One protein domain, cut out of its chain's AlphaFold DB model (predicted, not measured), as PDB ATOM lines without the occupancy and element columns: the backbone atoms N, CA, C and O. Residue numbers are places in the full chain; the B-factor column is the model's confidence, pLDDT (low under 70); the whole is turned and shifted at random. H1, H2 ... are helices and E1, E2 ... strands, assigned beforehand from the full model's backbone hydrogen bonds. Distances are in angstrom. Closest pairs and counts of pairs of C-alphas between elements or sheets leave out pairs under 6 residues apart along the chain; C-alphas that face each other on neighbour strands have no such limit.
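Overview. This is residues 17 to 131 and 228 to 303 of the 303 residues of an uncharacterized protein of Candidatus Endolissoclinum sp. TMED37 (UniProt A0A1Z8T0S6). A twisted parallel sheet of five strands stands in the middle between helices, with H2 and H6 over one face and H3 over the other. H5 reaches out beyond the E5 edge, where residues 247 to 252 stick out, and the long stretch of residues 17 to 55, with no named element, loops round the E2 end of the domain. The printed part has 191 residues, with six named helices and five named strands in the order E1 H1 H2 E2 H3 H4 E3 E4 H5 E5 H6, and the sheet runs E2 E1 E3 E4 E5. The class is mixed, helices and strands, with under half of the residues in named elements. The whole is compact, with a radius of gyration of the C-alphas of 16.3 A and spans of 48 by 39 by 29 A.

Arrangement. After residues 17 to 55, E1, residues 56 to 61, is an inner strand. H1, residues 64 to 67, only grazes the sheet with its residues 65 to 67. H2, residues 77 to 82, is on the sheet, over the edge strand E2, residues 88 to 92, at a height over the sheet of 6.3 A; the closest C-alphas of H2 and E2, those of Ser 78 and Phe 90, are 5.1 A apart. E2 and E1 are parallel at 18 degrees, with N 58 and O 89 2.8 A apart, within hydrogen-bond range. E1, H1, H2 and E2 form a strand-helix-strand unit, two parallel neighbour strands with helices between them in the chain, and its crossover is right-handed. H3, residues 100 to 112, is on the sheet; its closest C-alpha pair with E1, Phe 61 and Ile 103, is 6.3 A apart. H4, residues 114 to 118, is also on the sheet, and the C-alphas of Asn 56 and Lys 118, the closest of E1 and H4, are 5.0 A apart. E2, H3, H4 and E3, residues 121 to 124, form a split unit, with E1 between the two strands in the sheet, and its crossover is right-handed. E1 and E3 are parallel at 14 degrees, with N 61 and O 123 2.8 A apart, within hydrogen-bond range. E4, residues 228 to 234, is parallel to E3 at 16 degrees, with N 232 and O 124 2.8 A apart, within hydrogen-bond range. H5, residues 243 to 255, only grazes the sheet with its residues 253 to 255. E5, residues 263 to 268, is the other edge strand, parallel to E4 at 20 degrees, with N 231 and O 264 2.8 A apart, within hydrogen-bond range. E4, H5 and E5 form a second strand-helix-strand unit, right-handed in its crossover. H6, residues 286 to 301, is over E4 at a height over the sheet of 8.7 A and runs along the strands, at 26 degrees to E4 on the local plane. H2 and H6 lie on the same face and touch at a steep tilt of 53 degrees, the same way; their closest C-alphas, those of Ile 77 and Thr 293, are 5.9 A apart. With H3 on the opposite face, there are three layers, helices on both faces of a sheet. In H2, H3, H5 and H6 every O i to N i+4 pair is within hydrogen-bond range; in H4 it is 0 of 1, with 1 of 2 O i to N i+3 pairs, and H1 is too short for an O i to N i+4 pair.

Along the chain. E1 begins at C-alpha 56, (-16.719, -38.659, -6.140), and is 16.4 A long. H3 is 18.7 A long, E4 19.0 A, H5 18.2 A and E5 16.0 A. H6 is 22.3 A long and ends at C-alpha 301, (-15.012, -45.490, 5.723).

Size, cuts and confidence. The C-alphas farthest apart, those of Gly 20 and Asn 244, are 48.2 A apart. Residues 132 to 227 are not printed, and C-alphas 131 and 228 across the cut are 25.7 A apart. The link from E5 to H6, with 17 residues, is long. The mean pLDDT of the printed part is 91.5, and residues 235 to 239 are under 70.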
ATOM      1  N   HIS A  17     -20.021 -13.652  -8.367       81.69
ATOM      2  CA  HIS A  17     -19.949 -12.237  -7.971       81.69
ATOM      3  C   HIS A  17     -19.164 -11.977  -6.670       81.69
ATOM      4  O   HIS A  17     -18.814 -10.830  -6.384       81.69
ATOM      5  N   ARG A  18     -18.903 -13.014  -5.860       85.06
ATOM      6  CA  ARG A  18     -18.139 -12.917  -4.604       85.06
ATOM      7  C   ARG A  18     -16.651 -13.144  -4.798       85.06
ATOM      8  O   ARG A  18     -15.882 -12.856  -3.884       85.06
ATOM      9  N   LYS A  19     -16.226 -13.668  -5.947       89.81
ATOM     10  CA  LYS A  19     -14.827 -14.013  -6.190       89.81
ATOM     11  C   LYS A  19     -13.921 -12.793  -5.995       89.81
ATOM     12  O   LYS A  19     -14.202 -11.706  -6.491       89.81
ATOM     13  N   GLY A  20     -12.840 -12.974  -5.242       90.56
ATOM     14  CA  GLY A  20     -11.920 -11.904  -4.849       90.56
ATOM     15  C   GLY A  20     -12.376 -11.061  -3.653       90.56
ATOM     16  O   GLY A  20     -11.577 -10.284  -3.136       90.56
ATOM     17  N   GLN A  21     -13.615 -11.215  -3.174       89.88
ATOM     18  CA  GLN A  21     -14.085 -10.537  -1.964       89.88
ATOM     19  C   GLN A  21     -13.630 -11.287  -0.703       89.88
ATOM     20  O   GLN A  21     -13.493 -12.514  -0.745       89.88
ATOM     21  N   PRO A  22     -13.444 -10.589   0.433       89.69
ATOM     22  CA  PRO A  22     -13.197 -11.233   1.718       89.69
ATOM     23  C   PRO A  22     -14.314 -12.214   2.097       89.69
ATOM     24  O   PRO A  22     -15.494 -11.946   1.867       89.69
ATOM     25  N   VAL A  23     -13.955 -13.324   2.745       86.19
ATOM     26  CA  VAL A  23     -14.919 -14.343   3.213       86.19
ATOM     27  C   VAL A  23     -15.883 -13.794   4.283       86.19
ATOM     28  O   VAL A  23     -16.976 -14.326   4.461       86.19
ATOM     29  N   GLY A  24     -15.532 -12.682   4.937       73.75
ATOM     30  CA  GLY A  24     -16.439 -11.914   5.800       73.75
ATOM     31  C   GLY A  24     -16.743 -12.562   7.154       73.75
ATOM     32  O   GLY A  24     -17.645 -12.114   7.854       73.75
ATOM     33  N   VAL A  25     -16.004 -13.607   7.534       74.81
ATOM     34  CA  VAL A  25     -16.148 -14.293   8.824       74.81
ATOM     35  C   VAL A  25     -15.030 -13.852   9.751       74.81
ATOM     36  O   VAL A  25     -13.859 -13.924   9.385       74.81
ATOM     37  N   HIS A  26     -15.387 -13.415  10.959       79.06
ATOM     38  CA  HIS A  26     -14.403 -13.093  11.984       79.06
ATOM     39  C   HIS A  26     -13.647 -14.358  12.399       79.06
ATOM     40  O   HIS A  26     -14.242 -15.323  12.888       79.06
ATOM     41  N   LEU A  27     -12.336 -14.352  12.166       89.12
ATOM     42  CA  LEU A  27     -11.426 -15.346  12.714       89.12
ATOM     43  C   LEU A  27     -11.154 -15.035  14.190       89.12
ATOM     44  O   LEU A  27     -11.213 -13.879  14.606       89.12
ATOM     45  N   ASP A  28     -10.860 -16.078  14.961       91.12
ATOM     46  CA  ASP A  28     -10.352 -15.972  16.332       91.12
ATOM     47  C   ASP A  28      -9.149 -15.016  16.381       91.12
ATOM     48  O   ASP A  28      -8.379 -14.957  15.417       91.12
ATOM     49  N   GLU A  29      -8.956 -14.282  17.482       88.75
ATOM     50  CA  GLU A  29      -7.959 -13.200  17.549       88.75
ATOM     51  C   GLU A  29      -6.549 -13.683  17.172       88.75
ATOM     52  O   GLU A  29      -5.829 -13.013  16.423       88.75
ATOM     53  N   LYS A  30      -6.186 -14.909  17.571       91.31
ATOM     54  CA  LYS A  30      -4.897 -15.536  17.227       91.31
ATOM     55  C   LYS A  30      -4.680 -15.754  15.723       91.31
ATOM     56  O   LYS A  30      -3.543 -15.920  15.285       91.31
ATOM     57  N   PHE A  31      -5.746 -15.749  14.927       91.75
ATOM     58  CA  PHE A  31      -5.730 -15.883  13.467       91.75
ATOM     59  C   PHE A  31      -6.076 -14.580  12.740       91.75
ATOM     60  O   PHE A  31      -6.188 -14.588  11.518       91.75
ATOM     61  N   SER A  32      -6.198 -13.454  13.450       85.62
ATOM     62  CA  SER A  32      -6.551 -12.142  12.875       85.62
ATOM     63  C   SER A  32      -5.605 -11.649  11.768       85.62
ATOM     64  O   SER A  32      -5.983 -10.805  10.961       85.62
ATOM     65  N   HIS A  33      -4.388 -12.192  11.697       88.00
ATOM     66  CA  HIS A  33      -3.404 -11.906  10.652       88.00
ATOM     67  C   HIS A  33      -3.679 -12.631   9.320       88.00
ATOM     68  O   HIS A  33      -3.017 -12.345   8.320       88.00
ATOM     69  N   ILE A  34      -4.615 -13.585   9.290       90.94
ATOM     70  CA  ILE A  34      -4.963 -14.371   8.103       90.94
ATOM     71  C   ILE A  34      -6.143 -13.710   7.394       90.94
ATOM     72  O   ILE A  34      -7.210 -13.534   7.975       90.94
ATOM     73  N   ASN A  35      -5.969 -13.411   6.108       86.44
ATOM     74  CA  ASN A  35      -7.030 -12.888   5.254       86.44
ATOM     75  C   ASN A  35      -7.410 -13.918   4.192       86.44
ATOM     76  O   ASN A  35      -6.575 -14.323   3.382       86.44
ATOM     77  N   GLU A  36      -8.681 -14.315   4.180       90.62
ATOM     78  CA  GLU A  36      -9.237 -15.236   3.190       90.62
ATOM     79  C   GLU A  36     -10.171 -14.507   2.237       90.62
ATOM     80  O   GLU A  36     -10.990 -13.678   2.646       90.62
ATOM     81  N   ILE A  37     -10.073 -14.870   0.962       92.25
ATOM     82  CA  ILE A  37     -10.951 -14.390  -0.099       92.25
ATOM     83  C   ILE A  37     -11.686 -15.564  -0.738       92.25
ATOM     84  O   ILE A  37     -11.210 -16.702  -0.717       92.25
ATOM     85  N   TRP A  38     -12.839 -15.291  -1.338       92.38
ATOM     86  CA  TRP A  38     -13.534 -16.276  -2.158       92.38
ATOM     87  C   TRP A  38     -12.758 -16.521  -3.457       92.38
ATOM     88  O   TRP A  38     -12.539 -15.603  -4.246       92.38
ATOM     89  N   GLU A  39     -12.359 -17.767  -3.699       92.44
ATOM     90  CA  GLU A  39     -11.574 -18.158  -4.885       92.44
ATOM     91  C   GLU A  39     -12.428 -18.856  -5.963       92.44
ATOM     92  O   GLU A  39     -11.956 -19.109  -7.072       92.44
ATOM     93  N   SER A  40     -13.688 -19.164  -5.648       91.94
ATOM     94  CA  SER A  40     -14.556 -20.071  -6.401       91.94
ATOM     95  C   SER A  40     -15.841 -19.394  -6.886       91.94
ATOM     96  O   SER A  40     -16.311 -18.440  -6.272       91.94
ATOM     97  N   ASN A  41     -16.429 -19.933  -7.958       91.31
ATOM     98  CA  ASN A  41     -17.777 -19.577  -8.417       91.31
ATOM     99  C   ASN A  41     -18.876 -20.297  -7.611       91.31
ATOM    100  O   ASN A  41     -20.049 -19.960  -7.723       91.31
ATOM    101  N   TYR A  42     -18.489 -21.260  -6.771       94.31
ATOM    102  CA  TYR A  42     -19.346 -21.880  -5.768       94.31
ATOM    103  C   TYR A  42     -19.198 -21.165  -4.418       94.31
ATOM    104  O   TYR A  42     -18.112 -20.666  -4.108       94.31
ATOM    105  N   PRO A  43     -20.231 -21.178  -3.556       93.12
ATOM    106  CA  PRO A  43     -20.193 -20.554  -2.236       93.12
ATOM    107  C   PRO A  43     -19.427 -21.424  -1.226       93.12
ATOM    108  O   PRO A  43     -19.992 -21.920  -0.253       93.12
ATOM    109  N   THR A  44     -18.139 -21.645  -1.485       94.62
ATOM    110  CA  THR A  44     -17.251 -22.483  -0.677       94.62
ATOM    111  C   THR A  44     -15.884 -21.838  -0.520       94.62
ATOM    112  O   THR A  44     -15.361 -21.219  -1.448       94.62
ATOM    113  N   ARG A  45     -15.285 -22.004   0.662       90.88
ATOM    114  CA  ARG A  45     -13.876 -21.661   0.893       90.88
ATOM    115  C   ARG A  45     -12.929 -22.807   0.538       90.88
ATOM    116  O   ARG A  45     -11.718 -22.609   0.449       90.88
ATOM    117  N   THR A  46     -13.465 -24.001   0.288       93.94
ATOM    118  CA  THR A  46     -12.675 -25.138  -0.171       93.94
ATOM    119  C   THR A  46     -12.074 -24.820  -1.538       93.94
ATOM    120  O   THR A  46     -12.767 -24.384  -2.453       93.94
ATOM    121  N   ASN A  47     -10.778 -25.081  -1.707       90.69
ATOM    122  CA  ASN A  47     -10.152 -24.988  -3.021       90.69
ATOM    123  C   ASN A  47     -10.736 -26.075  -3.929       90.69
ATOM    124  O   ASN A  47     -10.460 -27.257  -3.724       90.69
ATOM    125  N   ILE A  48     -11.521 -25.682  -4.928       92.44
ATOM    126  CA  ILE A  48     -12.159 -26.593  -5.882       92.44
ATOM    127  C   ILE A  48     -11.526 -26.535  -7.280       92.44
ATOM    128  O   ILE A  48     -12.141 -26.938  -8.267       92.44
ATOM    129  N   ASN A  49     -10.283 -26.061  -7.390       87.94
ATOM    130  CA  ASN A  49      -9.562 -26.089  -8.657       87.94
ATOM    131  C   ASN A  49      -9.473 -27.540  -9.154       87.94
ATOM    132  O   ASN A  49      -8.975 -28.418  -8.448       87.94
ATOM    133  N   ASN A  50      -9.926 -27.787 -10.384       88.38
ATOM    134  CA  ASN A  50     -10.039 -29.122 -10.984       88.38
ATOM    135  C   ASN A  50     -11.074 -30.058 -10.332       88.38
ATOM    136  O   ASN A  50     -10.909 -31.275 -10.413       88.38
ATOM    137  N   ILE A  51     -12.138 -29.521  -9.726       92.62
ATOM    138  CA  ILE A  51     -13.270 -30.310  -9.204       92.62
ATOM    139  C   ILE A  51     -13.777 -31.366 -10.199       92.62
ATOM    140  O   ILE A  51     -14.130 -32.472  -9.802       92.62
ATOM    141  N   GLU A  52     -13.696 -31.078 -11.501       91.25
ATOM    142  CA  GLU A  52     -14.110 -31.999 -12.557       91.25
ATOM    143  C   GLU A  52     -13.365 -33.335 -12.587       91.25
ATOM    144  O   GLU A  52     -13.945 -34.337 -13.005       91.25
ATOM    145  N   LYS A  53     -12.108 -33.366 -12.125       92.94
ATOM    146  CA  LYS A  53     -11.257 -34.566 -12.155       92.94
ATOM    147  C   LYS A  53     -11.644 -35.606 -11.107       92.94
ATOM    148  O   LYS A  53     -11.215 -36.752 -11.211       92.94
ATOM    149  N   PHE A  54     -12.405 -35.217 -10.088       95.31
ATOM    150  CA  PHE A  54     -12.810 -36.122  -9.021       95.31
ATOM    151  C   PHE A  54     -14.011 -36.948  -9.470       95.31
ATOM    152  O   PHE A  54     -14.970 -36.413 -10.022       95.31
ATOM    153  N   THR A  55     -13.959 -38.256  -9.230       92.25
ATOM    154  CA  THR A  55     -15.054 -39.182  -9.557       92.25
ATOM    155  C   THR A  55     -16.131 -39.215  -8.479       92.25
ATOM    156  O   THR A  55     -17.253 -39.627  -8.761       92.25
ATOM    157  N   ASN A  56     -15.799 -38.772  -7.262       96.69
ATOM    158  CA  ASN A  56     -16.719 -38.659  -6.140       96.69
ATOM    159  C   ASN A  56     -16.570 -37.295  -5.454       96.69
ATOM    160  O   ASN A  56     -15.450 -36.859  -5.158       96.69
ATOM    161  N   ILE A  57     -17.701 -36.646  -5.182       98.25
ATOM    162  CA  ILE A  57     -17.783 -35.362  -4.482       98.25
ATOM    163  C   ILE A  57     -18.690 -35.519  -3.264       98.25
ATOM    164  O   ILE A  57     -19.852 -35.906  -3.395       98.25
ATOM    165  N   ILE A  58     -18.164 -35.160  -2.095       98.50
ATOM    166  CA  ILE A  58     -18.872 -35.193  -0.814       98.50
ATOM    167  C   ILE A  58     -19.106 -33.751  -0.361       98.50
ATOM    168  O   ILE A  58     -18.194 -33.105   0.172       98.50
ATOM    169  N   PRO A  59     -20.305 -33.203  -0.599       98.50
ATOM    170  CA  PRO A  59     -20.645 -31.874  -0.131       98.50
ATOM    171  C   PRO A  59     -20.920 -31.884   1.380       98.50
ATOM    172  O   PRO A  59     -21.480 -32.832   1.935       98.50
ATOM    173  N   ILE A  60     -20.523 -30.800   2.037       98.69
ATOM    174  CA  ILE A  60     -20.726 -30.548   3.462       98.69
ATOM    175  C   ILE A  60     -21.639 -29.334   3.595       98.69
ATOM    176  O   ILE A  60     -21.322 -28.263   3.077       98.69
ATOM    177  N   PHE A  61     -22.753 -29.488   4.300       98.31
ATOM    178  CA  PHE A  61     -23.737 -28.434   4.521       98.31
ATOM    179  C   PHE A  61     -23.911 -28.152   6.013       98.31
ATOM    180  O   PHE A  61     -23.775 -29.041   6.855       98.31
ATOM    181  N   GLY A  62     -24.250 -26.909   6.342       96.12
ATOM    182  CA  GLY A  62     -24.608 -26.528   7.700       96.12
ATOM    183  C   GLY A  62     -24.448 -25.042   7.976       96.12
ATOM    184  O   GLY A  62     -24.368 -24.224   7.054       96.12
ATOM    185  N   ASP A  63     -24.416 -24.707   9.260       93.75
ATOM    186  CA  ASP A  63     -24.291 -23.340   9.758       93.75
ATOM    187  C   ASP A  63     -22.826 -22.936  10.014       93.75
ATOM    188  O   ASP A  63     -21.892 -23.470   9.411       93.75
ATOM    189  N   SER A  64     -22.604 -21.971  10.909       93.12
ATOM    190  CA  SER A  64     -21.270 -21.486  11.263       93.12
ATOM    191  C   SER A  64     -20.375 -22.535  11.932       93.12
ATOM    192  O   SER A  64     -19.153 -22.431  11.805       93.12
ATOM    193  N   PHE A  65     -20.928 -23.556  12.593       94.06
ATOM    194  CA  PHE A  65     -20.134 -24.638  13.184       94.06
ATOM    195  C   PHE A  65     -19.581 -25.569  12.102       94.06
ATOM    196  O   PHE A  65     -18.380 -25.842  12.075       94.06
ATOM    197  N   MET A  66     -20.424 -25.967  11.144       96.25
ATOM    198  CA  MET A  66     -20.001 -26.766   9.982       96.25
ATOM    199  C   MET A  66     -19.127 -25.965   9.011       96.25
ATOM    200  O   MET A  66     -18.220 -26.517   8.387       96.25
ATOM    201  N   PHE A  67     -19.334 -24.648   8.928       95.69
ATOM    202  CA  PHE A  67     -18.422 -23.745   8.228       95.69
ATOM    203  C   PHE A  67     -17.056 -23.652   8.917       95.69
ATOM    204  O   PHE A  67     -16.084 -23.279   8.271       95.69
ATOM    205  N   CYS A  68     -16.966 -23.996  10.204       95.25
ATOM    206  CA  CYS A  68     -15.825 -23.760  11.092       95.25
ATOM    207  C   CYS A  68     -15.455 -22.267  11.170       95.25
ATOM    208  O   CYS A  68     -14.305 -21.880  10.938       95.25
ATOM    209  N   ALA A  69     -16.456 -21.425  11.450       93.50
ATOM    210  CA  ALA A  69     -16.259 -20.007  11.735       93.50
ATOM    211  C   ALA A  69     -15.310 -19.814  12.931       93.50
ATOM    212  O   ALA A  69     -15.276 -20.638  13.840       93.50
ATOM    213  N   GLY A  70     -14.519 -18.740  12.912       93.00
ATOM    214  CA  GLY A  70     -13.436 -18.529  13.878       93.00
ATOM    215  C   GLY A  70     -12.115 -19.207  13.496       93.00
ATOM    216  O   GLY A  70     -11.064 -18.791  13.979       93.00
ATOM    217  N   LEU A  71     -12.124 -20.188  12.586       95.25
ATOM    218  CA  LEU A  71     -10.919 -20.893  12.153       95.25
ATOM    219  C   LEU A  71     -10.570 -20.599  10.690       95.25
ATOM    220  O   LEU A  71     -11.468 -20.557   9.842       95.25
ATOM    221  N   PRO A  72      -9.276 -20.468  10.355       94.75
ATOM    222  CA  PRO A  72      -8.840 -20.365   8.974       94.75
ATOM    223  C   PRO A  72      -9.031 -21.703   8.237       94.75
ATOM    224  O   PRO A  72      -9.113 -22.778   8.838       94.75
ATOM    225  N   ARG A  73      -9.082 -21.637   6.911       93.88
ATOM    226  CA  ARG A  73      -9.357 -22.711   5.953       93.88
ATOM    227  C   ARG A  73      -8.495 -23.944   6.174       93.88
ATOM    228  O   ARG A  73      -9.011 -25.047   6.057       93.88
ATOM    229  N   GLN A  74      -7.218 -23.807   6.537       94.06
ATOM    230  CA  GLN A  74      -6.356 -24.970   6.798       94.06
ATOM    231  C   GLN A  74      -6.799 -25.822   8.002       94.06
ATOM    232  O   GLN A  74      -6.325 -26.943   8.183       94.06
ATOM    233  N   HIS A  75      -7.687 -25.296   8.843       95.50
ATOM    234  CA  HIS A  75      -8.267 -26.008   9.977       95.50
ATOM    235  C   HIS A  75      -9.727 -26.401   9.738       95.50
ATOM    236  O   HIS A  75     -10.333 -26.989  10.627       95.50
ATOM    237  N   GLU A  76     -10.288 -26.116   8.558       94.50
ATOM    238  CA  GLU A  76     -11.652 -26.513   8.221       94.50
ATOM    239  C   GLU A  76     -11.767 -28.014   7.948       94.50
ATOM    240  O   GLU A  76     -10.842 -28.652   7.441       94.50
ATOM    241  N   ILE A  77     -12.954 -28.565   8.195       96.25
ATOM    242  CA  ILE A  77     -13.223 -29.993   8.024       96.25
ATOM    243  C   ILE A  77     -12.921 -30.515   6.607       96.25
ATOM    244  O   ILE A  77     -12.247 -31.533   6.465       96.25
ATOM    245  N   SER A  78     -13.354 -29.827   5.545       96.94
ATOM    246  CA  SER A  78     -13.101 -30.284   4.171       96.94
ATOM    247  C   SER A  78     -11.618 -30.224   3.809       96.94
ATOM    248  O   SER A  78     -11.150 -31.085   3.070       96.94
ATOM    249  N   HIS A  79     -10.853 -29.262   4.332       96.81
ATOM    250  CA  HIS A  79      -9.404 -29.213   4.134       96.81
ATOM    251  C   HIS A  79      -8.731 -30.423   4.786       96.81
ATOM    252  O   HIS A  79      -7.955 -31.123   4.135       96.81
ATOM    253  N   LEU A  80      -9.079 -30.712   6.043       97.44
ATOM    254  CA  LEU A  80      -8.517 -31.844   6.779       97.44
ATOM    255  C   LEU A  80      -8.900 -33.199   6.162       97.44
ATOM    256  O   LEU A  80      -8.081 -34.117   6.170       97.44
ATOM    257  N   LEU A  81     -10.109 -33.334   5.608       97.38
ATOM    258  CA  LEU A  81     -10.537 -34.540   4.889       97.38
ATOM    259  C   LEU A  81      -9.846 -34.661   3.522       97.38
ATOM    260  O   LEU A  81      -9.299 -35.714   3.206       97.38
ATOM    261  N   ASN A  82      -9.767 -33.582   2.735       96.69
ATOM    262  CA  ASN A  82      -9.081 -33.587   1.434       96.69
ATOM    263  C   ASN A  82      -7.577 -33.895   1.543       96.69
ATOM    264  O   ASN A  82      -6.987 -34.394   0.592       96.69
ATOM    265  N   ALA A  83      -6.945 -33.623   2.688       95.38
ATOM    266  CA  ALA A  83      -5.560 -34.020   2.938       95.38
ATOM    267  C   ALA A  83      -5.384 -35.547   3.097       95.38
ATOM    268  O   ALA A  83      -4.269 -36.048   2.966       95.38
ATOM    269  N   LYS A  84      -6.463 -36.284   3.388       94.25
ATOM    270  CA  LYS A  84      -6.453 -37.739   3.613       94.25
ATOM    271  C   LYS A  84      -6.902 -38.543   2.396       94.25
ATOM    272  O   LYS A  84      -6.412 -39.650   2.198       94.25
ATOM    273  N   TYR A  85      -7.813 -37.998   1.590       93.62
ATOM    274  CA  TYR A  85      -8.370 -38.681   0.423       93.62
ATOM    275  C   TYR A  85      -7.910 -38.000  -0.867       93.62
ATOM    276  O   TYR A  85      -8.231 -36.843  -1.118       93.62
ATOM    277  N   SER A  86      -7.172 -38.725  -1.709       90.06
ATOM    278  CA  SER A  86      -6.605 -38.184  -2.955       90.06
ATOM    279  C   SER A  86      -7.552 -38.261  -4.158       90.06
ATOM    280  O   SER A  86      -7.398 -37.499  -5.110       90.06
ATOM    281  N   ASN A  87      -8.532 -39.166  -4.126       90.75
ATOM    282  CA  ASN A  87      -9.473 -39.451  -5.216       90.75
ATOM    283  C   ASN A  87     -10.900 -38.931  -4.964       90.75
ATOM    284  O   ASN A  87     -11.761 -39.061  -5.833       90.75
ATOM    285  N   ILE A  88     -11.156 -38.353  -3.792       95.50
ATOM    286  CA  ILE A  88     -12.463 -37.839  -3.371       95.50
ATOM    287  C   ILE A  88     -12.324 -36.350  -3.087       95.50
ATOM    288  O   ILE A  88     -11.306 -35.914  -2.548       95.50
ATOM    289  N   LYS A  89     -13.355 -35.570  -3.425       97.50
ATOM    290  CA  LYS A  89     -13.400 -34.148  -3.092       97.50
ATOM    291  C   LYS A  89     -14.454 -33.851  -2.038       97.50
ATOM    292  O   LYS A  89     -15.645 -33.907  -2.323       97.50
ATOM    293  N   PHE A  90     -14.018 -33.457  -0.850       98.12
ATOM    294  CA  PHE A  90     -14.884 -32.876   0.172       98.12
ATOM    295  C   PHE A  90     -15.014 -31.377  -0.074       98.12
ATOM    296  O   PHE A  90     -13.990 -30.706  -0.230       98.12
ATOM    297  N   ILE A  91     -16.235 -30.843  -0.102       98.00
ATOM    298  CA  ILE A  91     -16.489 -29.421  -0.390       98.00
ATOM    299  C   ILE A  91     -17.396 -28.832   0.673       98.00
ATOM    300  O   ILE A  91     -18.494 -29.331   0.889       98.00
ATOM    301  N   ASN A  92     -16.954 -27.757   1.322       97.75
ATOM    302  CA  ASN A  92     -17.736 -27.118   2.372       97.75
ATOM    303  C   ASN A  92     -18.643 -26.016   1.817       97.75
ATOM    304  O   ASN A  92     -18.168 -24.923   1.509       97.75
ATOM    305  N   PHE A  93     -19.934 -26.312   1.681       97.56
ATOM    306  CA  PHE A  93     -20.988 -25.377   1.275       97.56
ATOM    307  C   PHE A  93     -21.766 -24.794   2.460       97.56
ATOM    308  O   PHE A  93     -22.773 -24.109   2.247       97.56
ATOM    309  N   ALA A  94     -21.331 -25.057   3.697       96.19
ATOM    310  CA  ALA A  94     -21.922 -24.449   4.877       96.19
ATOM    311  C   ALA A  94     -21.894 -22.914   4.784       96.19
ATOM    312  O   ALA A  94     -21.046 -22.316   4.115       96.19
ATOM    313  N   LYS A  95     -22.840 -22.262   5.460       92.31
ATOM    314  CA  LYS A  95     -22.942 -20.802   5.480       92.31
ATOM    315  C   LYS A  95     -23.147 -20.329   6.921       92.31
ATOM    316  O   LYS A  95     -24.164 -20.685   7.523       92.31
ATOM    317  N   PRO A  96     -22.246 -19.489   7.461       89.94
ATOM    318  CA  PRO A  96     -22.405 -18.909   8.786       89.94
ATOM    319  C   PRO A  96     -23.754 -18.215   8.964       89.94
ATOM    320  O   PRO A  96     -24.240 -17.556   8.049       89.94
ATOM    321  N   GLY A  97     -24.352 -18.380  10.143       86.12
ATOM    322  CA  GLY A  97     -25.640 -17.778  10.495       86.12
ATOM    323  C   GLY A  97     -26.877 -18.541  10.011       86.12
ATOM    324  O   GLY A  97     -27.935 -18.353  10.604       86.12
ATOM    325  N   SER A  98     -26.743 -19.437   9.025       89.69
ATOM    326  CA  SER A  98     -27.881 -20.091   8.364       89.69
ATOM    327  C   SER A  98     -28.786 -20.878   9.310       89.69
ATOM    328  O   SER A  98     -28.312 -21.709  10.087       89.69
ATOM    329  N   GLY A  99     -30.098 -20.688   9.166       90.81
ATOM    330  CA  GLY A  99     -31.106 -21.621   9.670       90.81
ATOM    331  C   GLY A  99     -31.235 -22.905   8.836       90.81
ATOM    332  O   GLY A  99     -30.681 -23.031   7.742       90.81
ATOM    333  N   ASN A 100     -32.018 -23.862   9.346       92.25
ATOM    334  CA  ASN A 100     -32.216 -25.182   8.721       92.25
ATOM    335  C   ASN A 100     -32.820 -25.110   7.317       92.25
ATOM    336  O   ASN A 100     -32.394 -25.839   6.422       92.25
ATOM    337  N   THR A 101     -33.753 -24.183   7.103       92.88
ATOM    338  CA  THR A 101     -34.372 -23.958   5.793       92.88
ATOM    339  C   THR A 101     -33.333 -23.557   4.749       92.88
ATOM    340  O   THR A 101     -33.295 -24.161   3.683       92.88
ATOM    341  N   ARG A 102     -32.429 -22.626   5.071       92.56
ATOM    342  CA  ARG A 102     -31.356 -22.180   4.172       92.56
ATOM    343  C   ARG A 102     -30.286 -23.237   3.925       92.56
ATOM    344  O   ARG A 102     -29.784 -23.337   2.805       92.56
ATOM    345  N   ILE A 103     -29.959 -24.035   4.942       95.50
ATOM    346  CA  ILE A 103     -29.081 -25.204   4.790       95.50
ATOM    347  C   ILE A 103     -29.678 -26.156   3.746       95.50
ATOM    348  O   ILE A 103     -28.967 -26.602   2.846       95.50
ATOM    349  N   LEU A 104     -30.989 -26.409   3.809       96.56
ATOM    350  CA  LEU A 104     -31.662 -27.250   2.823       96.56
ATOM    351  C   LEU A 104     -31.839 -26.601   1.460       96.56
ATOM    352  O   LEU A 104     -31.651 -27.292   0.467       96.56
ATOM    353  N   THR A 105     -32.089 -25.296   1.380       94.69
ATOM    354  CA  THR A 105     -32.056 -24.577   0.098       94.69
ATOM    355  C   THR A 105     -30.710 -24.779  -0.597       94.69
ATOM    356  O   THR A 105     -30.665 -25.000  -1.803       94.69
ATOM    357  N   ARG A 106     -29.599 -24.770   0.152       95.75
ATOM    358  CA  ARG A 106     -28.264 -25.029  -0.404       95.75
ATOM    359  C   ARG A 106     -28.097 -26.472  -0.896       95.75
ATOM    360  O   ARG A 106     -27.451 -26.686  -1.917       95.75
ATOM    361  N   LEU A 107     -28.677 -27.442  -0.190       97.69
ATOM    362  CA  LEU A 107     -28.715 -28.842  -0.625       97.69
ATOM    363  C   LEU A 107     -29.565 -29.014  -1.894       97.69
ATOM    364  O   LEU A 107     -29.147 -29.705  -2.814       97.69
ATOM    365  N   GLU A 108     -30.725 -28.368  -1.972       96.88
ATOM    366  CA  GLU A 108     -31.601 -28.384  -3.155       96.88
ATOM    367  C   GLU A 108     -30.914 -27.741  -4.362       96.88
ATOM    368  O   GLU A 108     -30.953 -28.285  -5.462       96.88
ATOM    369  N   GLN A 109     -30.185 -26.644  -4.149       95.56
ATOM    370  CA  GLN A 109     -29.353 -26.046  -5.191       95.56
ATOM    371  C   GLN A 109     -28.240 -26.986  -5.658       95.56
ATOM    372  O   GLN A 109     -27.939 -27.030  -6.849       95.56
ATOM    373  N   TRP A 110     -27.646 -27.765  -4.746       96.88
ATOM    374  CA  TRP A 110     -26.698 -28.806  -5.136       96.88
ATOM    375  C   TRP A 110     -27.368 -29.882  -5.983       96.88
ATOM    376  O   TRP A 110     -26.802 -30.267  -6.990       96.88
ATOM    377  N   VAL A 111     -28.579 -30.332  -5.645       96.25
ATOM    378  CA  VAL A 111     -29.322 -31.313  -6.463       96.25
ATOM    379  C   VAL A 111     -29.505 -30.830  -7.910       96.25
ATOM    380  O   VAL A 111     -29.437 -31.640  -8.833       96.25
ATOM    381  N   ASN A 112     -29.683 -29.524  -8.119       94.81
ATOM    382  CA  ASN A 112     -29.802 -28.934  -9.457       94.81
ATOM    383  C   ASN A 112     -28.456 -28.802 -10.197       94.81
ATOM    384  O   ASN A 112     -28.446 -28.579 -11.407       94.81
ATOM    385  N   ASP A 113     -27.333 -28.925  -9.492       94.44
ATOM    386  CA  ASP A 113     -25.991 -28.806 -10.050       94.44
ATOM    387  C   ASP A 113     -25.583 -30.079 -10.811       94.44
ATOM    388  O   ASP A 113     -25.850 -31.204 -10.375       94.44
ATOM    389  N   GLU A 114     -24.892 -29.930 -11.946       94.00
ATOM    390  CA  GLU A 114     -24.461 -31.071 -12.763       94.00
ATOM    391  C   GLU A 114     -23.492 -32.000 -12.020       94.00
ATOM    392  O   GLU A 114     -23.504 -33.218 -12.245       94.00
ATOM    393  N   LEU A 115     -22.685 -31.448 -11.107       95.56
ATOM    394  CA  LEU A 115     -21.707 -32.203 -10.331       95.56
ATOM    395  C   LEU A 115     -22.325 -33.062  -9.230       95.56
ATOM    396  O   LEU A 115     -21.665 -33.990  -8.756       95.56
ATOM    397  N   SER A 116     -23.590 -32.841  -8.878       96.44
ATOM    398  CA  SER A 116     -24.302 -33.658  -7.887       96.44
ATOM    399  C   SER A 116     -24.448 -35.121  -8.297       96.44
ATOM    400  O   SER A 116     -24.521 -36.005  -7.445       96.44
ATOM    401  N   LYS A 117     -24.370 -35.416  -9.600       96.69
ATOM    402  CA  LYS A 117     -24.322 -36.787 -10.137       96.69
ATOM    403  C   LYS A 117     -23.082 -37.562  -9.676       96.69
ATOM    404  O   LYS A 117     -23.069 -38.788  -9.747       96.69
ATOM    405  N   LYS A 118     -22.039 -36.857  -9.221       97.44
ATOM    406  CA  LYS A 118     -20.818 -37.435  -8.640       97.44
ATOM    407  C   LYS A 118     -20.927 -37.610  -7.121       97.44
ATOM    408  O   LYS A 118     -19.943 -37.987  -6.495       97.44
ATOM    409  N   THR A 119     -22.075 -37.321  -6.509       98.19
ATOM    410  CA  THR A 119     -22.294 -37.470  -5.068       98.19
ATOM    411  C   THR A 119     -22.967 -38.799  -4.759       98.19
ATOM    412  O   THR A 119     -23.978 -39.154  -5.361       98.19
ATOM    413  N   LYS A 120     -22.406 -39.518  -3.784       97.31
ATOM    414  CA  LYS A 120     -23.037 -40.684  -3.143       97.31
ATOM    415  C   LYS A 120     -23.309 -40.470  -1.661       97.31
ATOM    416  O   LYS A 120     -24.201 -41.098  -1.113       97.31
ATOM    417  N   THR A 121     -22.564 -39.571  -1.030       98.44
ATOM    418  CA  THR A 121     -22.662 -39.290   0.400       98.44
ATOM    419  C   THR A 121     -22.636 -37.787   0.608       98.44
ATOM    420  O   THR A 121     -21.838 -37.093  -0.024       98.44
ATOM    421  N   ILE A 122     -23.466 -37.289   1.517       98.75
ATOM    422  CA  ILE A 122     -23.422 -35.904   1.987       98.75
ATOM    423  C   ILE A 122     -23.093 -35.861   3.478       98.75
ATOM    424  O   ILE A 122     -23.421 -36.780   4.232       98.75
ATOM    425  N   ILE A 123     -22.485 -34.764   3.915       98.69
ATOM    426  CA  ILE A 123     -22.340 -34.439   5.334       98.69
ATOM    427  C   ILE A 123     -23.229 -33.232   5.609       98.69
ATOM    428  O   ILE A 123     -23.161 -32.234   4.889       98.69
ATOM    429  N   ILE A 124     -24.073 -33.294   6.632       98.31
ATOM    430  CA  ILE A 124     -24.992 -32.197   6.938       98.31
ATOM    431  C   ILE A 124     -25.159 -32.018   8.440       98.31
ATOM    432  O   ILE A 124     -25.432 -32.976   9.156       98.31
ATOM    433  N   GLY A 125     -24.987 -30.786   8.916       95.50
ATOM    434  CA  GLY A 125     -25.282 -30.403  10.295       95.50
ATOM    435  C   GLY A 125     -26.362 -29.334  10.325       95.50
ATOM    436  O   GLY A 125     -26.205 -28.276   9.716       95.50
ATOM    437  N   PHE A 126     -27.470 -29.615  11.005       92.25
ATOM    438  CA  PHE A 126     -28.537 -28.638  11.206       92.25
ATOM    439  C   PHE A 126     -28.161 -27.627  12.293       92.25
ATOM    440  O   PHE A 126     -27.408 -27.923  13.220       92.25
ATOM    441  N   SER A 127     -28.686 -26.415  12.153       89.56
ATOM    442  CA  SER A 127     -28.579 -25.358  13.148       89.56
ATOM    443  C   SER A 127     -29.681 -25.462  14.208       89.56
ATOM    444  O   SER A 127     -30.546 -26.342  14.188       89.56
ATOM    445  N   SER A 128     -29.659 -24.501  15.128       85.12
ATOM    446  CA  SER A 128     -30.668 -24.314  16.164       85.12
ATOM    447  C   SER A 128     -32.091 -24.290  15.595       85.12
ATOM    448  O   SER A 128     -32.365 -23.622  14.593       85.12
ATOM    449  N   MET A 129     -33.023 -24.945  16.295       83.69
ATOM    450  CA  MET A 129     -34.452 -24.955  15.951       83.69
ATOM    451  C   MET A 129     -35.112 -23.571  15.978       83.69
ATOM    452  O   MET A 129     -36.188 -23.383  15.418       83.69
ATOM    453  N   TYR A 130     -34.453 -22.602  16.615       82.81
ATOM    454  CA  TYR A 130     -34.942 -21.239  16.787       82.81
ATOM    455  C   TYR A 130     -34.573 -20.284  15.643       82.81
ATOM    456  O   TYR A 130     -34.913 -19.107  15.723       82.81
ATOM    457  N   ARG A 131     -33.850 -20.745  14.610       84.94
ATOM    458  CA  ARG A 131     -33.458 -19.906  13.463       84.94
ATOM    459  C   ARG A 131     -34.509 -19.928  12.361       84.94
ATOM    460  O   ARG A 131     -34.794 -20.988  11.798       84.94
ATOM    461  N   ASP A 228     -26.250 -41.468   0.776       98.44
ATOM    462  CA  ASP A 228     -25.922 -41.684   2.178       98.44
ATOM    463  C   ASP A 228     -25.749 -40.344   2.900       98.44
ATOM    464  O   ASP A 228     -25.356 -39.327   2.313       98.44
ATOM    465  N   VAL A 229     -26.028 -40.336   4.199       98.50
ATOM    466  CA  VAL A 229     -25.988 -39.120   5.011       98.50
ATOM    467  C   VAL A 229     -25.147 -39.350   6.254       98.50
ATOM    468  O   VAL A 229     -25.422 -40.248   7.048       98.50
ATOM    469  N   ILE A 230     -24.163 -38.479   6.456       98.50
ATOM    470  CA  ILE A 230     -23.496 -38.292   7.742       98.50
ATOM    471  C   ILE A 230     -24.098 -37.038   8.379       98.50
ATOM    472  O   ILE A 230     -23.776 -35.907   8.006       98.50
ATOM    473  N   PHE A 231     -25.017 -37.249   9.314       97.19
ATOM    474  CA  PHE A 231     -25.706 -36.197  10.046       97.19
ATOM    475  C   PHE A 231     -24.890 -35.794  11.276       97.19
ATOM    476  O   PHE A 231     -24.669 -36.602  12.179       97.19
ATOM    477  N   VAL A 232     -24.430 -34.545  11.312       95.31
ATOM    478  CA  VAL A 232     -23.702 -33.984  12.454       95.31
ATOM    479  C   VAL A 232     -24.706 -33.291  13.362       95.31
ATOM    480  O   VAL A 232     -25.158 -32.181  13.081       95.31
ATOM    481  N   ASP A 233     -25.057 -33.964  14.449       89.94
ATOM    482  CA  ASP A 233     -25.982 -33.452  15.446       89.94
ATOM    483  C   ASP A 233     -25.228 -32.578  16.455       89.94
ATOM    484  O   ASP A 233     -24.432 -33.066  17.264       89.94
ATOM    485  N   ASN A 234     -25.430 -31.264  16.370       82.88
ATOM    486  CA  ASN A 234     -24.865 -30.307  17.312       82.88
ATOM    487  C   ASN A 234     -25.817 -30.161  18.504       82.88
ATOM    488  O   ASN A 234     -26.779 -29.394  18.457       82.88
ATOM    489  N   LEU A 235     -25.523 -30.878  19.587       69.06
ATOM    490  CA  LEU A 235     -26.454 -31.089  20.696       69.06
ATOM    491  C   LEU A 235     -26.547 -29.906  21.675       69.06
ATOM    492  O   LEU A 235     -27.289 -29.980  22.654       69.06
ATOM    493  N   SER A 236     -25.879 -28.786  21.378       58.62
ATOM    494  CA  SER A 236     -25.857 -27.550  22.185       58.62
ATOM    495  C   SER A 236     -27.248 -26.940  22.477       58.62
ATOM    496  O   SER A 236     -27.345 -25.942  23.184       58.62
ATOM    497  N   TRP A 237     -28.330 -27.503  21.928       58.00
ATOM    498  CA  TRP A 237     -29.705 -26.984  21.994       58.00
ATOM    499  C   TRP A 237     -30.688 -27.916  22.719       58.00
ATOM    500  O   TRP A 237     -31.857 -27.559  22.908       58.00
ATOM    501  N   HIS A 238     -30.242 -29.121  23.095       59.38
ATOM    502  CA  HIS A 238     -31.130 -30.221  23.471       59.38
ATOM    503  C   HIS A 238     -32.021 -29.899  24.666       59.38
ATOM    504  O   HIS A 238     -33.204 -30.238  24.630       59.38
ATOM    505  N   GLU A 239     -31.497 -29.223  25.688       56.56
ATOM    506  CA  GLU A 239     -32.170 -28.979  26.976       56.56
ATOM    507  C   GLU A 239     -33.555 -28.328  26.859       56.56
ATOM    508  O   GLU A 239     -34.392 -28.492  27.739       56.56
ATOM    509  N   SER A 240     -33.826 -27.654  25.742       70.12
ATOM    510  CA  SER A 240     -35.064 -26.913  25.518       70.12
ATOM    511  C   SER A 240     -36.184 -27.685  24.799       70.12
ATOM    512  O   SER A 240     -37.287 -27.163  24.649       70.12
ATOM    513  N   VAL A 241     -35.935 -28.928  24.367       78.06
ATOM    514  CA  VAL A 241     -36.923 -29.773  23.667       78.06
ATOM    515  C   VAL A 241     -37.631 -30.702  24.653       78.06
ATOM    516  O   VAL A 241     -36.972 -31.399  25.431       78.06
ATOM    517  N   HIS A 242     -38.964 -30.777  24.574       84.12
ATOM    518  CA  HIS A 242     -39.753 -31.692  25.397       84.12
ATOM    519  C   HIS A 242     -39.306 -33.157  25.183       84.12
ATOM    520  O   HIS A 242     -39.079 -33.571  24.040       84.12
ATOM    521  N   PRO A 243     -39.202 -33.992  26.237       85.94
ATOM    522  CA  PRO A 243     -38.662 -35.349  26.116       85.94
ATOM    523  C   PRO A 243     -39.378 -36.232  25.083       85.94
ATOM    524  O   PRO A 243     -38.724 -36.991  24.372       85.94
ATOM    525  N   ASN A 244     -40.706 -36.115  24.958       87.75
ATOM    526  CA  ASN A 244     -41.464 -36.888  23.967       87.75
ATOM    527  C   ASN A 244     -41.098 -36.503  22.530       87.75
ATOM    528  O   ASN A 244     -40.885 -37.391  21.706       87.75
ATOM    529  N   ASP A 245     -40.962 -35.208  22.249       85.94
ATOM    530  CA  ASP A 245     -40.596 -34.708  20.922       85.94
ATOM    531  C   ASP A 245     -39.185 -35.167  20.559       85.94
ATOM    532  O   ASP A 245     -38.952 -35.702  19.476       85.94
ATOM    533  N   ARG A 246     -38.258 -35.086  21.523       85.62
ATOM    534  CA  ARG A 246     -36.898 -35.614  21.370       85.62
ATOM    535  C   ARG A 246     -36.895 -37.118  21.087       85.62
ATOM    536  O   ARG A 246     -36.146 -37.576  20.229       85.62
ATOM    537  N   ASN A 247     -37.725 -37.897  21.781       89.06
ATOM    538  CA  ASN A 247     -37.820 -39.341  21.562       89.06
ATOM    539  C   ASN A 247     -38.343 -39.675  20.160       89.06
ATOM    540  O   ASN A 247     -37.786 -40.554  19.500       89.06
ATOM    541  N   VAL A 248     -39.374 -38.965  19.693       89.62
ATOM    542  CA  VAL A 248     -39.921 -39.132  18.337       89.62
ATOM    543  C   VAL A 248     -38.885 -38.737  17.286       89.62
ATOM    544  O   VAL A 248     -38.648 -39.506  16.357       89.62
ATOM    545  N   TYR A 249     -38.214 -37.598  17.463       88.75
ATOM    546  CA  TYR A 249     -37.143 -37.127  16.584       88.75
ATOM    547  C   TYR A 249     -35.993 -38.131  16.478       88.75
ATOM    548  O   TYR A 249     -35.638 -38.565  15.385       88.75
ATOM    549  N   ASN A 250     -35.458 -38.569  17.619       89.44
ATOM    550  CA  ASN A 250     -34.352 -39.520  17.667       89.44
ATOM    551  C   ASN A 250     -34.731 -40.868  17.052       89.44
ATOM    552  O   ASN A 250     -33.900 -41.504  16.407       89.44
ATOM    553  N   LYS A 251     -35.973 -41.322  17.261       93.06
ATOM    554  CA  LYS A 251     -36.484 -42.521  16.598       93.06
ATOM    555  C   LYS A 251     -36.525 -42.314  15.086       93.06
ATOM    556  O   LYS A 251     -35.996 -43.146  14.360       93.06
ATOM    557  N   TYR A 252     -37.073 -41.193  14.628       93.81
ATOM    558  CA  TYR A 252     -37.163 -40.885  13.207       93.81
ATOM    559  C   TYR A 252     -35.786 -40.860  12.528       93.81
ATOM    560  O   TYR A 252     -35.618 -41.486  11.487       93.81
ATOM    561  N   LEU A 253     -34.782 -40.211  13.133       93.00
ATOM    562  CA  LEU A 253     -33.415 -40.203  12.594       93.00
ATOM    563  C   LEU A 253     -32.800 -41.608  12.512       93.00
ATOM    564  O   LEU A 253     -32.081 -41.903  11.563       93.00
ATOM    565  N   LYS A 254     -33.083 -42.488  13.481       93.12
ATOM    566  CA  LYS A 254     -32.635 -43.890  13.426       93.12
ATOM    567  C   LYS A 254     -33.334 -44.662  12.310       93.12
ATOM    568  O   LYS A 254     -32.676 -45.402  11.591       93.12
ATOM    569  N   ASP A 255     -34.635 -44.447  12.140       93.94
ATOM    570  CA  ASP A 255     -35.448 -45.092  11.102       93.94
ATOM    571  C   ASP A 255     -35.070 -44.618   9.678       93.94
ATOM    572  O   ASP A 255     -35.491 -45.219   8.688       93.94
ATOM    573  N   MET A 256     -34.272 -43.548   9.547       94.31
ATOM    574  CA  MET A 256     -33.697 -43.115   8.270       94.31
ATOM    575  C   MET A 256     -32.528 -43.996   7.798       94.31
ATOM    576  O   MET A 256     -32.258 -43.990   6.594       94.31
ATOM    577  N   ASP A 257     -31.860 -44.744   8.687       94.69
ATOM    578  CA  ASP A 257     -30.780 -45.677   8.331       94.69
ATOM    579  C   ASP A 257     -31.386 -46.981   7.792       94.69
ATOM    580  O   ASP A 257     -31.864 -47.828   8.547       94.69
ATOM    581  N   ILE A 258     -31.401 -47.131   6.467       91.44
ATOM    582  CA  ILE A 258     -32.034 -48.258   5.769       91.44
ATOM    583  C   ILE A 258     -31.009 -49.005   4.897       91.44
ATOM    584  O   ILE A 258     -29.928 -48.477   4.619       91.44
ATOM    585  N   PRO A 259     -31.276 -50.255   4.467       88.69
ATOM    586  CA  PRO A 259     -30.319 -51.029   3.678       88.69
ATOM    587  C   PRO A 259     -29.810 -50.293   2.433       88.69
ATOM    588  O   PRO A 259     -28.603 -50.315   2.191       88.69
ATOM    589  N   GLU A 260     -30.705 -49.603   1.726       89.88
ATOM    590  CA  GLU A 260     -30.465 -48.916   0.454       89.88
ATOM    591  C   GLU A 260     -29.787 -47.547   0.608       89.88
ATOM    592  O   GLU A 260     -29.229 -47.035  -0.357       89.88
ATOM    593  N   ARG A 261     -29.833 -46.955   1.808       93.25
ATOM    594  CA  ARG A 261     -29.298 -45.621   2.098       93.25
ATOM    595  C   ARG A 261     -28.888 -45.526   3.562       93.25
ATOM    596  O   ARG A 261     -29.747 -45.549   4.450       93.25
ATOM    597  N   LYS A 262     -27.592 -45.358   3.808       96.56
ATOM    598  CA  LYS A 262     -27.042 -45.228   5.156       96.56
ATOM    599  C   LYS A 262     -27.313 -43.848   5.732       96.56
ATOM    600  O   LYS A 262     -27.157 -42.828   5.061       96.56
ATOM    601  N   PHE A 263     -27.668 -43.818   7.010       97.19
ATOM    602  CA  PHE A 263     -27.832 -42.589   7.777       97.19
ATOM    603  C   PHE A 263     -27.056 -42.707   9.091       97.19
ATOM    604  O   PHE A 263     -27.471 -43.402  10.018       97.19
ATOM    605  N   LYS A 264     -25.891 -42.058   9.167       97.12
ATOM    606  CA  LYS A 264     -24.990 -42.109  10.326       97.12
ATOM    607  C   LYS A 264     -25.042 -40.803  11.097       97.12
ATOM    608  O   LYS A 264     -24.985 -39.732  10.506       97.12
ATOM    609  N   ILE A 265     -25.144 -40.900  12.420       95.12
ATOM    610  CA  ILE A 265     -25.286 -39.745  13.311       95.12
ATOM    611  C   ILE A 265     -23.987 -39.554  14.091       95.12
ATOM    612  O   ILE A 265     -23.556 -40.447  14.823       95.12
ATOM    613  N   ILE A 266     -23.392 -38.369  13.974       94.56
ATOM    614  CA  ILE A 266     -22.257 -37.923  14.783       94.56
ATOM    615  C   ILE A 266     -22.771 -36.908  15.793       94.56
ATOM    616  O   ILE A 266     -23.223 -35.832  15.425       94.56
ATOM    617  N   ASN A 267     -22.664 -37.248  17.073       91.88
ATOM    618  CA  ASN A 267     -23.123 -36.410  18.174       91.88
ATOM    619  C   ASN A 267     -21.992 -35.502  18.664       91.88
ATOM    620  O   ASN A 267     -21.029 -36.001  19.252       91.88
ATOM    621  N   MET A 268     -22.136 -34.191  18.469       90.31
ATOM    622  CA  MET A 268     -21.198 -33.170  18.941       90.31
ATOM    623  C   MET A 268     -21.720 -32.519  20.237       90.31
ATOM    624  O   MET A 268     -22.659 -31.724  20.200       90.31
ATOM    625  N   TRP A 269     -21.111 -32.860  21.378       84.94
ATOM    626  CA  TRP A 269     -21.397 -32.349  22.731       84.94
ATOM    627  C   TRP A 269     -20.095 -32.257  23.551       84.94
ATOM    628  O   TRP A 269     -19.152 -33.024  23.375       84.94
ATOM    629  N   GLU A 270     -20.040 -31.324  24.488       80.06
ATOM    630  CA  GLU A 270     -19.023 -31.260  25.549       80.06
ATOM    631  C   GLU A 270     -18.999 -32.508  26.467       80.06
ATOM    632  O   GLU A 270     -17.929 -33.051  26.732       80.06
ATOM    633  N   GLU A 271     -20.150 -33.037  26.909       77.62
ATOM    634  CA  GLU A 271     -20.234 -34.150  27.874       77.62
ATOM    635  C   GLU A 271     -19.651 -35.464  27.344       77.62
ATOM    636  O   GLU A 271     -19.034 -36.227  28.089       77.62
ATOM    637  N   ASN A 272     -19.798 -35.725  26.044       76.81
ATOM    638  CA  ASN A 272     -19.213 -36.902  25.402       76.81
ATOM    639  C   ASN A 272     -17.775 -36.652  24.897       76.81
ATOM    640  O   ASN A 272     -17.223 -37.506  24.200       76.81
ATOM    641  N   LYS A 273     -17.174 -35.501  25.245       80.69
ATOM    642  CA  LYS A 273     -15.820 -35.061  24.859       80.69
ATOM    643  C   LYS A 273     -15.575 -34.986  23.349       80.69
ATOM    644  O   LYS A 273     -14.434 -35.045  22.901       80.69
ATOM    645  N   SER A 274     -16.626 -34.865  22.541       86.62
ATOM    646  CA  SER A 274     -16.466 -34.605  21.102       86.62
ATOM    647  C   SER A 274     -16.201 -33.123  20.817       86.62
ATOM    648  O   SER A 274     -15.507 -32.812  19.848       86.62
ATOM    649  N   VAL A 275     -16.682 -32.229  21.689       90.62
ATOM    650  CA  VAL A 275     -16.310 -30.808  21.752       90.62
ATOM    651  C   VAL A 275     -15.305 -30.617  22.890       90.62
ATOM    652  O   VAL A 275     -15.651 -30.797  24.054       90.62
ATOM    653  N   GLU A 276     -14.057 -30.289  22.551       92.81
ATOM    654  CA  GLU A 276     -12.938 -30.165  23.508       92.81
ATOM    655  C   GLU A 276     -12.452 -28.719  23.682       92.81
ATOM    656  O   GLU A 276     -11.866 -28.380  24.707       92.81
ATOM    657  N   ASP A 277     -12.668 -27.868  22.682       94.00
ATOM    658  CA  ASP A 277     -12.188 -26.490  22.653       94.00
ATOM    659  C   ASP A 277     -13.127 -25.580  21.853       94.00
ATOM    660  O   ASP A 277     -13.865 -26.009  20.958       94.00
ATOM    661  N   ARG A 278     -13.085 -24.287  22.171       93.38
ATOM    662  CA  ARG A 278     -13.852 -23.246  21.487       93.38
ATOM    663  C   ARG A 278     -12.952 -22.068  21.129       93.38
ATOM    664  O   ARG A 278     -11.965 -21.800  21.809       93.38
ATOM    665  N   CYS A 279     -13.295 -21.399  20.040       92.19
ATOM    666  CA  CYS A 279     -12.824 -20.056  19.726       92.19
ATOM    667  C   CYS A 279     -13.438 -19.038  20.698       92.19
ATOM    668  O   CYS A 279     -14.489 -19.300  21.288       92.19
ATOM    669  N   ASP A 280     -12.856 -17.845  20.779       88.50
ATOM    670  CA  ASP A 280     -13.360 -16.727  21.589       88.50
ATOM    671  C   ASP A 280     -14.778 -16.316  21.164       88.50
ATOM    672  O   ASP A 280     -15.605 -15.898  21.970       88.50
ATOM    673  N   CYS A 281     -15.105 -16.518  19.885       84.00
ATOM    674  CA  CYS A 281     -16.441 -16.317  19.332       84.00
ATOM    675  C   CYS A 281     -17.434 -17.458  19.646       84.00
ATOM    676  O   CYS A 281     -18.521 -17.491  19.070       84.00
ATOM    677  N   GLY A 282     -17.062 -18.426  20.492       87.88
ATOM    678  CA  GLY A 282     -17.896 -19.550  20.943       87.88
ATOM    679  C   GLY A 282     -18.012 -20.733  19.970       87.88
ATOM    680  O   GLY A 282     -18.544 -21.786  20.344       87.88
ATOM    681  N   HIS A 283     -17.508 -20.595  18.740       91.94
ATOM    682  CA  HIS A 283     -17.479 -21.661  17.731       91.94
ATOM    683  C   HIS A 283     -16.449 -22.747  18.072       91.94
ATOM    684  O   HIS A 283     -15.605 -22.561  18.941       91.94
ATOM    685  N   TRP A 284     -16.519 -23.896  17.397       93.62
ATOM    686  CA  TRP A 284     -15.604 -25.017  17.632       93.62
ATOM    687  C   TRP A 284     -14.149 -24.660  17.322       93.62
ATOM    688  O   TRP A 284     -13.845 -24.145  16.246       93.62
ATOM    689  N   GLY A 285     -13.258 -24.978  18.261       95.50
ATOM    690  CA  GLY A 285     -11.821 -24.806  18.097       95.50
ATOM    691  C   GLY A 285     -11.170 -25.918  17.266       95.50
ATOM    692  O   GLY A 285     -11.822 -26.826  16.741       95.50
ATOM    693  N   ILE A 286      -9.847 -25.835  17.114       96.62
ATOM    694  CA  ILE A 286      -9.069 -26.735  16.249       96.62
ATOM    695  C   ILE A 286      -9.222 -28.191  16.686       96.62
ATOM    696  O   ILE A 286      -9.335 -29.084  15.840       96.62
ATOM    697  N   GLN A 287      -9.162 -28.447  17.989       96.00
ATOM    698  CA  GLN A 287      -9.161 -29.808  18.507       96.00
ATOM    699  C   GLN A 287     -10.525 -30.478  18.292       96.00
ATOM    700  O   GLN A 287     -10.597 -31.617  17.824       96.00
ATOM    701  N   THR A 288     -11.601 -29.724  18.487       96.12
ATOM    702  CA  THR A 288     -12.974 -30.133  18.195       96.12
ATOM    703  C   THR A 288     -13.165 -30.448  16.713       96.12
ATOM    704  O   THR A 288     -13.689 -31.512  16.375       96.12
ATOM    705  N   ILE A 289     -12.670 -29.601  15.798       97.06
ATOM    706  CA  ILE A 289     -12.760 -29.888  14.355       97.06
ATOM    707  C   ILE A 289     -11.937 -31.125  13.963       97.06
ATOM    708  O   ILE A 289     -12.373 -31.919  13.122       97.06
ATOM    709  N   LYS A 290     -10.783 -31.367  14.596       96.75
ATOM    710  CA  LYS A 290     -10.021 -32.613  14.397       96.75
ATOM    711  C   LYS A 290     -10.806 -33.843  14.860       96.75
ATOM    712  O   LYS A 290     -10.768 -34.867  14.175       96.75
ATOM    713  N   ASN A 291     -11.520 -33.759  15.979       95.69
ATOM    714  CA  ASN A 291     -12.358 -34.851  16.482       95.69
ATOM    715  C   ASN A 291     -13.562 -35.121  15.574       95.69
ATOM    716  O   ASN A 291     -13.818 -36.280  15.229       95.69
ATOM    717  N   LEU A 292     -14.234 -34.066  15.106       96.56
ATOM    718  CA  LEU A 292     -15.280 -34.176  14.091       96.56
ATOM    719  C   LEU A 292     -14.737 -34.840  12.819       96.56
ATOM    720  O   LEU A 292     -15.325 -35.796  12.327       96.56
ATOM    721  N   THR A 293     -13.569 -34.408  12.336       97.56
ATOM    722  CA  THR A 293     -12.916 -34.981  11.146       97.56
ATOM    723  C   THR A 293     -12.639 -36.479  11.306       97.56
ATOM    724  O   THR A 293     -12.857 -37.247  10.372       97.56
ATOM    725  N   LYS A 294     -12.158 -36.921  12.478       96.44
ATOM    726  CA  LYS A 294     -11.941 -38.352  12.767       96.44
ATOM    727  C   LYS A 294     -13.256 -39.134  12.788       96.44
ATOM    728  O   LYS A 294     -13.297 -40.251  12.287       96.44
ATOM    729  N   SER A 295     -14.305 -38.548  13.358       96.81
ATOM    730  CA  SER A 295     -15.627 -39.177  13.423       96.81
ATOM    731  C   SER A 295     -16.231 -39.312  12.027       96.81
ATOM    732  O   SER A 295     -16.639 -40.403  11.655       96.81
ATOM    733  N   VAL A 296     -16.184 -38.250  11.218       97.81
ATOM    734  CA  VAL A 296     -16.623 -38.275   9.815       97.81
ATOM    735  C   VAL A 296     -15.847 -39.310   9.015       97.81
ATOM    736  O   VAL A 296     -16.463 -40.076   8.289       97.81
ATOM    737  N   GLN A 297     -14.524 -39.377   9.182       97.06
ATOM    738  CA  GLN A 297     -13.712 -40.411   8.542       97.06
ATOM    739  C   GLN A 297     -14.196 -41.818   8.914       97.06
ATOM    740  O   GLN A 297     -14.409 -42.637   8.030       97.06
ATOM    741  N   ARG A 298     -14.396 -42.096  10.207       97.00
ATOM    742  CA  ARG A 298     -14.843 -43.416  10.671       97.00
ATOM    743  C   ARG A 298     -16.198 -43.804  10.082       97.00
ATOM    744  O   ARG A 298     -16.354 -44.942   9.659       97.00
ATOM    745  N   GLU A 299     -17.161 -42.884  10.088       97.06
ATOM    746  CA  GLU A 299     -18.489 -43.168   9.537       97.06
ATOM    747  C   GLU A 299     -18.433 -43.326   8.013       97.06
ATOM    748  O   GLU A 299     -19.047 -44.243   7.487       97.06
ATOM    749  N   TYR A 300     -17.665 -42.486   7.313       96.38
ATOM    750  CA  TYR A 300     -17.517 -42.560   5.860       96.38
ATOM    751  C   TYR A 300     -16.823 -43.845   5.397       96.38
ATOM    752  O   TYR A 300     -17.299 -44.484   4.469       96.38
ATOM    753  N   ASP A 301     -15.737 -44.254   6.056       94.44
ATOM    754  CA  ASP A 301     -15.012 -45.490   5.723       94.44
ATOM    755  C   ASP A 301     -15.844 -46.759   6.031       94.44
ATOM    756  O   ASP A 301     -15.495 -47.853   5.586       94.44
ATOM    757  N   GLY A 302     -16.917 -46.627   6.822       90.12
ATOM    758  CA  GLY A 302     -17.851 -47.703   7.166       90.12
ATOM    759  C   GLY A 302     -19.120 -47.768   6.307       90.12
ATOM    760  O   GLY A 302     -19.957 -48.640   6.563       90.12
ATOM    761  N   ILE A 303     -19.286 -46.850   5.348       87.75
ATOM    762  CA  ILE A 303     -20.374 -46.824   4.354       87.75
ATOM    763  C   ILE A 303     -19.903 -47.538   3.085       87.75
ATOM    764  O   ILE A 303     -20.653 -48.429   2.624       87.75
TER     765      ILE A 303